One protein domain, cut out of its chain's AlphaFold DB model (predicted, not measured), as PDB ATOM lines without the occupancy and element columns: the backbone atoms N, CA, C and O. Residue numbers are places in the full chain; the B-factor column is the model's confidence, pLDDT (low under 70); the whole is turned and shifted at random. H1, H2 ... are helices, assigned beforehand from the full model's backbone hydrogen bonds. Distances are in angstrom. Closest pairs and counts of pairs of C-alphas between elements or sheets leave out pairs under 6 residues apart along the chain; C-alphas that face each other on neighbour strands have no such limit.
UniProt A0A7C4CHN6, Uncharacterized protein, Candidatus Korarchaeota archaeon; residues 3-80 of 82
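Overview. This is residues 3 to 80 of the 82 residues of an uncharacterized protein of Candidatus Korarchaeota archaeon (UniProt A0A7C4CHN6). The longest helix, H2, stands steeply to a side-by-side hairpin of H3 and H4, these three making one end; loops around tiny H1 make the other. The 78 printed residues hold four named helices, H1 to H4 in order, and no named strand: all helix, though with 35 residues in helices. The whole is compact, radius of gyration of the C-alphas 11.6 A, spanning 31 by 25 by 20 A.

Along the chain. Find C-alpha 39 at (122.536, 137.778, 85.193); H2 runs 18.2 A to residue 51. H3 is residues 56 to 67, 14.9 A; H4, residues 73 to 78, ends at (115.479, 144.663, 80.873). H1 is residues 21 to 24.

Arrangement. H2 touches H4, closest C-alphas Glu 39 and Leu 76, 6.6 A. H3 touches H4, C-alphas Leu 60 and Arg 74 closest at 6.9 A, opposite ways at 12 degrees, a shallow tilt. H1 is apart from H2, H3 and H4. O i to N i+4 pairs are within hydrogen-bond range throughout H4, 7 of 9 in H2 and 7 of 8 in H3; H1 is too short.

Size, cuts and confidence. The C-alphas of Glu 4 and Lys 71 are farthest apart, 33.5 A. The printed part has no cut. H1 to H2 is a long link. Residues 3 to 4, 6, 39 to 40 and 79 to 80 have pLDDT under 70.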
ATOM      1  N   VAL A   3     104.345 122.809  79.812       61.16
ATOM      2  CA  VAL A   3     105.223 122.984  78.644       61.16
ATOM      3  C   VAL A   3     104.536 122.556  77.341       61.16
ATOM      4  O   VAL A   3     104.723 123.205  76.320       61.16
ATOM      5  N   GLU A   4     103.684 121.530  77.379       63.94
ATOM      6  CA  GLU A   4     102.948 121.031  76.207       63.94
ATOM      7  C   GLU A   4     101.734 121.899  75.857       63.94
ATOM      8  O   GLU A   4     101.224 121.834  74.745       63.94
ATOM      9  N   ARG A   5     101.263 122.729  76.797       70.12
ATOM     10  CA  ARG A   5     100.128 123.640  76.581       70.12
ATOM     11  C   ARG A   5     100.551 125.000  76.026       70.12
ATOM     12  O   ARG A   5      99.705 125.877  75.898       70.12
ATOM     13  N   GLY A   6     101.849 125.207  75.780       66.44
ATOM     14  CA  GLY A   6     102.395 126.513  75.401       66.44
ATOM     15  C   GLY A   6     102.165 127.593  76.463       66.44
ATOM     16  O   GLY A   6     102.331 128.775  76.178       66.44
ATOM     17  N   LEU A   7     101.768 127.206  77.683       75.00
ATOM     18  CA  LEU A   7     101.517 128.151  78.754       75.00
ATOM     19  C   LEU A   7     102.860 128.591  79.303       75.00
ATOM     20  O   LEU A   7     103.651 127.759  79.772       75.00
ATOM     21  N   PRO A   8     103.145 129.886  79.238       77.38
ATOM     22  CA  PRO A   8     104.472 130.324  79.547       77.38
ATOM     23  C   PRO A   8     104.583 130.314  81.099       77.38
ATOM     24  O   PRO A   8     103.584 130.447  81.809       77.38
ATOM     25  N   CYS A   9     105.758 129.972  81.644       88.81
ATOM     26  CA  CYS A   9     105.978 129.689  83.073       88.81
ATOM     27  C   CYS A   9     107.254 130.377  83.579       88.81
ATOM     28  O   CYS A   9     108.301 130.202  82.967       88.81
ATOM     29  N   LEU A  10     107.214 131.086  84.716       91.25
ATOM     30  CA  LEU A  10     108.382 131.819  85.247       91.25
ATOM     31  C   LEU A  10     109.417 130.954  85.980       91.25
ATOM     32  O   LEU A  10     110.391 131.478  86.514       91.25
ATOM     33  N   GLY A  11     109.212 129.635  86.026       91.62
ATOM     34  CA  GLY A  11     110.103 128.692  86.707       91.62
ATOM     35  C   GLY A  11     111.590 128.893  86.387       91.62
ATOM     36  O   GLY A  11     112.366 128.965  87.334       91.62
ATOM     37  N   PRO A  12     111.983 129.066  85.111       89.75
ATOM     38  CA  PRO A  12     113.391 129.174  84.738       89.75
ATOM     39  C   PRO A  12     114.134 130.393  85.299       89.75
ATOM     40  O   PRO A  12     115.343 130.345  85.467       89.75
ATOM     41  N   ILE A  13     113.418 131.467  85.640       91.00
ATOM     42  CA  ILE A  13     114.008 132.688  86.212       91.00
ATOM     43  C   ILE A  13     113.677 132.865  87.703       91.00
ATOM     44  O   ILE A  13     113.899 133.936  88.258       91.00
ATOM     45  N   THR A  14     113.125 131.837  88.359       91.62
ATOM     46  CA  THR A  14     112.704 131.873  89.771       91.62
ATOM     47  C   THR A  14     113.611 130.998  90.633       91.62
ATOM     48  O   THR A  14     113.957 129.885  90.244       91.62
ATOM     49  N   VAL A  15     113.945 131.450  91.844       91.75
ATOM     50  CA  VAL A  15     114.712 130.644  92.811       91.75
ATOM     51  C   VAL A  15     114.005 129.311  93.123       91.75
ATOM     52  O   VAL A  15     112.810 129.277  93.431       91.75
ATOM     53  N   ALA A  16     114.761 128.208  93.074       91.44
ATOM     54  CA  ALA A  16     114.269 126.837  93.232       91.44
ATOM     55  C   ALA A  16     113.903 126.439  94.691       91.44
ATOM     56  O   ALA A  16     113.790 127.266  95.603       91.44
ATOM     57  N   GLY A  17     113.673 125.136  94.912       92.94
ATOM     58  CA  GLY A  17     113.451 124.520  96.232       92.94
ATOM     59  C   GLY A  17     111.991 124.440  96.698       92.94
ATOM     60  O   GLY A  17     111.735 124.269  97.890       92.94
ATOM     61  N   CYS A  18     111.026 124.697  95.810       94.31
ATOM     62  CA  CYS A  18     109.593 124.497  96.069       94.31
ATOM     63  C   CYS A  18     109.054 123.223  95.400       94.31
ATOM     64  O   CYS A  18     107.839 123.091  95.255       94.31
ATOM     65  N   ASP A  19     109.956 122.354  94.929       92.81
ATOM     66  CA  ASP A  19     109.665 121.084  94.253       92.81
ATOM     67  C   ASP A  19     108.679 121.215  93.091       92.81
ATOM     68  O   ASP A  19     107.800 120.380  92.891       92.81
ATOM     69  N   ALA A  20     108.788 122.326  92.351       92.00
ATOM     70  CA  ALA A  20     107.892 122.655  91.248       92.00
ATOM     71  C   ALA A  20     106.400 122.520  91.625       92.00
ATOM     72  O   ALA A  20     105.582 122.106  90.804       92.00
ATOM     73  N   ARG A  21     106.029 122.910  92.858       91.94
ATOM     74  CA  ARG A  21     104.668 122.759  93.402       91.94
ATOM     75  C   ARG A  21     103.582 123.235  92.442       91.94
ATOM     76  O   ARG A  21     102.613 122.520  92.235       91.94
ATOM     77  N   CYS A  22     103.734 124.423  91.854       92.06
ATOM     78  CA  CYS A  22     102.768 124.964  90.893       92.06
ATOM     79  C   CYS A  22     102.616 124.039  89.661       92.06
ATOM     80  O   CYS A  22     101.501 123.564  89.424       92.06
ATOM     81  N   PRO A  23     103.701 123.686  88.935       88.69
ATOM     82  CA  PRO A  23     103.639 122.694  87.865       88.69
ATOM     83  C   PRO A  23     103.010 121.348  88.227       88.69
ATOM     84  O   PRO A  23     102.257 120.813  87.413       88.69
ATOM     85  N   SER A  24     103.245 120.832  89.435       90.12
ATOM     86  CA  SER A  24     102.642 119.579  89.916       90.12
ATOM     87  C   SER A  24     101.110 119.646  90.020       90.12
ATOM     88  O   SER A  24     100.442 118.623  89.909       90.12
ATOM     89  N   TYR A  25     100.541 120.847  90.161       90.12
ATOM     90  CA  TYR A  25      99.096 121.105  90.105       90.12
ATOM     91  C   TYR A  25      98.617 121.591  88.726       90.12
ATOM     92  O   TYR A  25      97.541 122.174  88.616       90.12
ATOM     93  N   ASN A  26      99.395 121.379  87.660       87.88
ATOM     94  CA  ASN A  26      99.087 121.849  86.304       87.88
ATOM     95  C   ASN A  26      98.877 123.375  86.192       87.88
ATOM     96  O   ASN A  26      98.183 123.832  85.281       87.88
ATOM     97  N   THR A  27      99.501 124.172  87.070       88.94
ATOM     98  CA  THR A  27      99.493 125.642  86.991       88.94
ATOM     99  C   THR A  27     100.892 126.250  86.855       88.94
ATOM    100  O   THR A  27     101.893 125.683  87.293       88.94
ATOM    101  N   VAL A  28     100.978 127.418  86.221       89.81
ATOM    102  CA  VAL A  28     102.249 128.090  85.912       89.81
ATOM    103  C   VAL A  28     102.967 128.566  87.180       89.81
ATOM    104  O   VAL A  28     102.342 128.924  88.177       89.81
ATOM    105  N   CYS A  29     104.302 128.601  87.145       91.81
ATOM    106  CA  CYS A  29     105.071 129.295  88.174       91.81
ATOM    107  C   CYS A  29     104.870 130.808  88.026       91.81
ATOM    108  O   CYS A  29     105.033 131.351  86.933       91.81
ATOM    109  N   ILE A  30     104.560 131.468  89.141       91.25
ATOM    110  CA  ILE A  30     104.303 132.914  89.218       91.25
ATOM    111  C   ILE A  30     105.462 133.703  89.845       91.25
ATOM    112  O   ILE A  30     105.314 134.890  90.100       91.25
ATOM    113  N   GLY A  31     106.600 133.062  90.138       91.88
ATOM    114  CA  GLY A  31     107.775 133.764  90.666       91.88
ATOM    115  C   GLY A  31     107.758 134.060  92.169       91.88
ATOM    116  O   GLY A  31     108.451 134.962  92.628       91.88
ATOM    117  N   CYS A  32     106.997 133.310  92.977       93.62
ATOM    118  CA  CYS A  32     106.795 133.637  94.399       93.62
ATOM    119  C   CYS A  32     108.066 133.634  95.268       93.62
ATOM    120  O   CYS A  32     108.081 134.250  96.333       93.62
ATOM    121  N   ARG A  33     109.131 132.957  94.826       92.06
ATOM    122  CA  ARG A  33     110.429 132.922  95.519       92.06
ATOM    123  C   ARG A  33     111.414 133.994  95.057       92.06
ATOM    124  O   ARG A  33     112.516 134.066  95.593       92.06
ATOM    125  N   GLY A  34     110.996 134.840  94.121       90.25
ATOM    126  CA  GLY A  34     111.812 135.908  93.565       90.25
ATOM    127  C   GLY A  34     112.763 135.443  92.461       90.25
ATOM    128  O   GLY A  34     112.893 134.237  92.206       90.25
ATOM    129  N   PRO A  35     113.412 136.411  91.795       90.69
ATOM    130  CA  PRO A  35     114.282 136.148  90.665       90.69
ATOM    131  C   PRO A  35     115.589 135.480  91.101       90.69
ATOM    132  O   PRO A  35     116.097 135.712  92.204       90.69
ATOM    133  N   ILE A  36     116.162 134.681  90.204       88.81
ATOM    134  CA  ILE A  36     117.577 134.301  90.283       88.81
ATOM    135  C   ILE A  36     118.409 135.585  90.120       88.81
ATOM    136  O   ILE A  36     118.078 136.433  89.300       88.81
ATOM    137  N   LYS A  37     119.454 135.769  90.934       79.38
ATOM    138  CA  LYS A  37     120.267 137.005  90.934       79.38
ATOM    139  C   LYS A  37     121.443 136.983  89.954       79.38
ATOM    140  O   LYS A  37     122.119 137.989  89.796       79.38
ATOM    141  N   ASP A  38     121.715 135.830  89.358       76.00
ATOM    142  CA  ASP A  38     122.796 135.652  88.396       76.00
ATOM    143  C   ASP A  38     122.333 136.091  86.997       76.00
ATOM    144  O   ASP A  38     121.458 135.460  86.401       76.00
ATOM    145  N   GLU A  39     122.898 137.188  86.490       65.31
ATOM    146  CA  GLU A  39     122.536 137.778  85.193       65.31
ATOM    147  C   GLU A  39     122.797 136.838  84.005       65.31
ATOM    148  O   GLU A  39     122.013 136.814  83.049       65.31
ATOM    149  N   ALA A  40     123.857 136.022  84.063       67.62
ATOM    150  CA  ALA A  40     124.203 135.102  82.983       67.62
ATOM    151  C   ALA A  40     123.138 134.006  82.840       67.62
ATOM    152  O   ALA A  40     122.713 133.697  81.728       67.62
ATOM    153  N   ASN A  41     122.633 133.489  83.961       70.56
ATOM    154  CA  ASN A  41     121.561 132.494  83.949       70.56
ATOM    155  C   ASN A  41     120.185 133.102  83.638       70.56
ATOM    156  O   ASN A  41     119.364 132.463  82.984       70.56
ATOM    157  N   VAL A  42     119.909 134.335  84.074       81.06
ATOM    158  CA  VAL A  42     118.606 134.977  83.830       81.06
ATOM    159  C   VAL A  42     118.432 135.381  82.368       81.06
ATOM    160  O   VAL A  42     117.333 135.245  81.838       81.06
ATOM    161  N   SER A  43     119.484 135.857  81.701       82.56
ATOM    162  CA  SER A  43     119.397 136.374  80.329       82.56
ATOM    163  C   SER A  43     118.967 135.315  79.303       82.56
ATOM    164  O   SER A  43     118.009 135.544  78.560       82.56
ATOM    165  N   GLY A  44     119.606 134.142  79.292       84.31
ATOM    166  CA  GLY A  44     119.261 133.053  78.368       84.31
ATOM    167  C   GLY A  44     117.861 132.480  78.612       84.31
ATOM    168  O   GLY A  44     117.094 132.243  77.672       84.31
ATOM    169  N   GLU A  45     117.485 132.327  79.881       87.38
ATOM    170  CA  GLU A  45     116.159 131.840  80.262       87.38
ATOM    171  C   GLU A  45     115.062 132.857  79.942       87.38
ATOM    172  O   GLU A  45     113.996 132.499  79.433       87.38
ATOM    173  N   LEU A  46     115.332 134.145  80.161       88.25
ATOM    174  CA  LEU A  46     114.446 135.225  79.757       88.25
ATOM    175  C   LEU A  46     114.230 135.214  78.242       88.25
ATOM    176  O   LEU A  46     113.089 135.301  77.793       88.25
ATOM    177  N   GLU A  47     115.287 135.062  77.444       87.62
ATOM    178  CA  GLU A  47     115.165 134.999  75.988       87.62
ATOM    179  C   GLU A  47     114.290 133.815  75.540       87.62
ATOM    180  O   GLU A  47     113.428 133.962  74.669       87.62
ATOM    181  N   MET A  48     114.431 132.648  76.180       86.12
ATOM    182  CA  MET A  48     113.546 131.509  75.930       86.12
ATOM    183  C   MET A  48     112.082 131.843  76.253       86.12
ATOM    184  O   MET A  48     111.189 131.480  75.483       86.12
ATOM    185  N   LEU A  49     111.819 132.516  77.376       86.88
ATOM    186  CA  LEU A  49     110.469 132.929  77.763       86.88
ATOM    187  C   LEU A  49     109.860 133.900  76.743       86.88
ATOM    188  O   LEU A  49     108.700 133.725  76.363       86.88
ATOM    189  N   LEU A  50     110.651 134.854  76.244       87.38
ATOM    190  CA  LEU A  50     110.231 135.792  75.201       87.38
ATOM    191  C   LEU A  50     109.917 135.074  73.880       87.38
ATOM    192  O   LEU A  50     108.865 135.308  73.290       87.38
ATOM    193  N   ARG A  51     110.763 134.125  73.451       86.00
ATOM    194  CA  ARG A  51     110.503 133.293  72.257       86.00
ATOM    195  C   ARG A  51     109.228 132.453  72.376       86.00
ATOM    196  O   ARG A  51     108.604 132.150  71.364       86.00
ATOM    197  N   LYS A  52     108.830 132.082  73.596       82.38
ATOM    198  CA  LYS A  52     107.589 131.342  73.882       82.38
ATOM    199  C   LYS A  52     106.344 132.235  73.979       82.38
ATOM    200  O   LYS A  52     105.261 131.714  74.229       82.38
ATOM    201  N   GLY A  53     106.479 133.546  73.770       80.06
ATOM    202  CA  GLY A  53     105.355 134.480  73.698       80.06
ATOM    203  C   GLY A  53     105.027 135.208  75.000       80.06
ATOM    204  O   GLY A  53     103.986 135.857  75.070       80.06
ATOM    205  N   TYR A  54     105.884 135.143  76.028       85.00
ATOM    206  CA  TYR A  54     105.806 136.157  77.080       85.00
ATOM    207  C   TYR A  54     106.303 137.498  76.547       85.00
ATOM    208  O   TYR A  54     107.353 137.565  75.916       85.00
ATOM    209  N   ASP A  55     105.621 138.581  76.895       86.75
ATOM    210  CA  ASP A  55     106.202 139.914  76.814       86.75
ATOM    211  C   ASP A  55     106.950 140.263  78.120       86.75
ATOM    212  O   ASP A  55     106.677 139.721  79.199       86.75
ATOM    213  N   ARG A  56     107.932 141.170  78.025       89.00
ATOM    214  CA  ARG A  56     108.756 141.579  79.179       89.00
ATOM    215  C   ARG A  56     107.923 142.213  80.289       89.00
ATOM    216  O   ARG A  56     108.236 142.018  81.461       89.00
ATOM    217  N   GLU A  57     106.877 142.953  79.936       88.88
ATOM    218  CA  GLU A  57     106.024 143.637  80.903       88.88
ATOM    219  C   GLU A  57     105.249 142.622  81.748       88.88
ATOM    220  O   GLU A  57     105.194 142.733  82.969       88.88
ATOM    221  N   ARG A  58     104.733 141.559  81.132       87.81
ATOM    222  CA  ARG A  58     104.058 140.448  81.803       87.81
ATOM    223  C   ARG A  58     104.986 139.709  82.753       87.81
ATOM    224  O   ARG A  58     104.566 139.390  83.866       87.81
ATOM    225  N   ILE A  59     106.228 139.457  82.339       89.62
ATOM    226  CA  ILE A  59     107.251 138.841  83.195       89.62
ATOM    227  C   ILE A  59     107.521 139.737  84.406       89.62
ATOM    228  O   ILE A  59     107.465 139.263  85.542       89.62
ATOM    229  N   LEU A  60     107.741 141.033  84.175       90.00
ATOM    230  CA  LEU A  60     107.973 142.010  85.233       90.00
ATOM    231  C   LEU A  60     106.782 142.110  86.191       90.00
ATOM    232  O   LEU A  60     106.978 142.069  87.404       90.00
ATOM    233  N   ASN A  61     105.558 142.184  85.671       89.88
ATOM    234  CA  ASN A  61     104.327 142.293  86.453       89.88
ATOM    235  C   ASN A  61     104.129 141.077  87.361       89.88
ATOM    236  O   ASN A  61     103.893 141.229  88.559       89.88
ATOM    237  N   LEU A  62     104.271 139.868  86.813       89.19
ATOM    238  CA  LEU A  62     104.147 138.635  87.589       89.19
ATOM    239  C   LEU A  62     105.255 138.521  88.642       89.19
ATOM    240  O   LEU A  62     104.965 138.235  89.802       89.19
ATOM    241  N   MET A  63     106.504 138.802  88.269       89.81
ATOM    242  CA  MET A  63     107.623 138.729  89.206       89.81
ATOM    243  C   MET A  63     107.518 139.797  90.306       89.81
ATOM    244  O   MET A  63     107.901 139.550  91.447       89.81
ATOM    245  N   SER A  64     106.922 140.956  90.014       90.25
ATOM    246  CA  SER A  64     106.721 142.033  90.990       90.25
ATOM    247  C   SER A  64     105.703 141.685  92.083       90.25
ATOM    248  O   SER A  64     105.819 142.234  93.178       90.25
ATOM    249  N   LEU A  65     104.781 140.735  91.852       89.81
ATOM    250  CA  LEU A  65     103.782 140.305  92.850       89.81
ATOM    251  C   LEU A  65     104.423 139.895  94.182       89.81
ATOM    252  O   LEU A  65     103.914 140.218  95.252       89.81
ATOM    253  N   PHE A  66     105.559 139.201  94.111       87.62
ATOM    254  CA  PHE A  66     106.323 138.751  95.281       87.62
ATOM    255  C   PHE A  66     107.737 139.351  95.322       87.62
ATOM    256  O   PHE A  66     108.459 139.212  96.316       87.62
ATOM    257  N   GLY A  67     108.120 140.039  94.245       82.88
ATOM    258  CA  GLY A  67     109.445 140.576  94.003       82.88
ATOM    259  C   GLY A  67     109.609 142.071  94.284       82.88
ATOM    260  O   GLY A  67     110.672 142.609  94.000       82.88
ATOM    261  N   ALA A  68     108.629 142.751  94.887       79.88
ATOM    262  CA  ALA A  68     108.722 144.189  95.192       79.88
ATOM    263  C   ALA A  68     109.965 144.592  96.023       79.88
ATOM    264  O   ALA A  68     110.389 145.744  96.005       79.88
ATOM    265  N   ARG A  69     110.581 143.642  96.745       85.56
ATOM    266  CA  ARG A  69     111.817 143.857  97.518       85.56
ATOM    267  C   ARG A  69     113.100 143.902  96.670       85.56
ATOM    268  O   ARG A  69     114.136 144.330  97.177       85.56
ATOM    269  N   TYR A  70     113.064 143.411  95.431       85.62
ATOM    270  CA  TYR A  70     114.225 143.325  94.543       85.62
ATOM    271  C   TYR A  70     114.313 144.613  93.723       85.62
ATOM    272  O   TYR A  70     113.613 144.787  92.728       85.62
ATOM    273  N   LYS A  71     115.155 145.546  94.178       84.12
ATOM    274  CA  LYS A  71     115.319 146.874  93.554       84.12
ATOM    275  C   LYS A  71     115.887 146.798  92.132       84.12
ATOM    276  O   LYS A  71     115.660 147.689  91.326       84.12
ATOM    277  N   ASP A  72     116.612 145.726  91.854       86.62
ATOM    278  CA  ASP A  72     117.270 145.375  90.601       86.62
ATOM    279  C   ASP A  72     116.385 144.551  89.656       86.62
ATOM    280  O   ASP A  72     116.784 144.301  88.525       86.62
ATOM    281  N   LEU A  73     115.167 144.166  90.062       87.06
ATOM    282  CA  LEU A  73     114.290 143.291  89.273       87.06
ATOM    283  C   LEU A  73     114.059 143.797  87.845       87.06
ATOM    284  O   LEU A  73     114.094 143.025  86.887       87.06
ATOM    285  N   ARG A  74     113.818 145.103  87.705       87.00
ATOM    286  CA  ARG A  74     113.620 145.735  86.400       87.00
ATOM    287  C   ARG A  74     114.890 145.650  85.556       87.00
ATOM    288  O   ARG A  74     114.815 145.212  84.416       87.00
ATOM    289  N   SER A  75     116.044 145.978  86.131       85.62
ATOM    290  CA  SER A  75     117.338 145.877  85.450       85.62
ATOM    291  C   SER A  75     117.669 144.441  85.038       85.62
ATOM    292  O   SER A  75     118.139 144.239  83.929       85.62
ATOM    293  N   LEU A  76     117.346 143.441  85.864       83.69
ATOM    294  CA  LEU A  76     117.545 142.021  85.549       83.69
ATOM    295  C   LEU A  76     116.694 141.554  84.353       83.69
ATOM    296  O   LEU A  76     117.145 140.752  83.541       83.69
ATOM    297  N   ILE A  77     115.461 142.056  84.226       84.81
ATOM    298  CA  ILE A  77     114.535 141.683  83.138       84.81
ATOM    299  C   ILE A  77     114.778 142.522  81.867       84.81
ATOM    300  O   ILE A  77     114.582 142.060  80.739       84.81
ATOM    301  N   GLU A  78     115.207 143.772  82.007       81.06
ATOM    302  CA  GLU A  78     115.479 144.663  80.873       81.06
ATOM    303  C   GLU A  78     116.913 144.518  80.339       81.06
ATOM    304  O   GLU A  78     117.135 144.715  79.145       81.06
ATOM    305  N   GLY A  79     117.850 144.082  81.186       65.62
ATOM    306  CA  GLY A  79     119.280 143.901  80.910       65.62
ATOM    307  C   GLY A  79     119.636 142.752  79.967       65.62
ATOM    308  O   GLY A  79     120.803 142.572  79.642       65.62
ATOM    309  N   GLY A  80     118.651 142.018  79.438       55.75
ATOM    310  CA  GLY A  80     118.829 141.076  78.325       55.75
ATOM    311  C   GLY A  80     119.068 141.773  76.976       55.75
ATOM    312  O   GLY A  80     118.358 141.488  76.009       55.75
TER     313      GLY A  80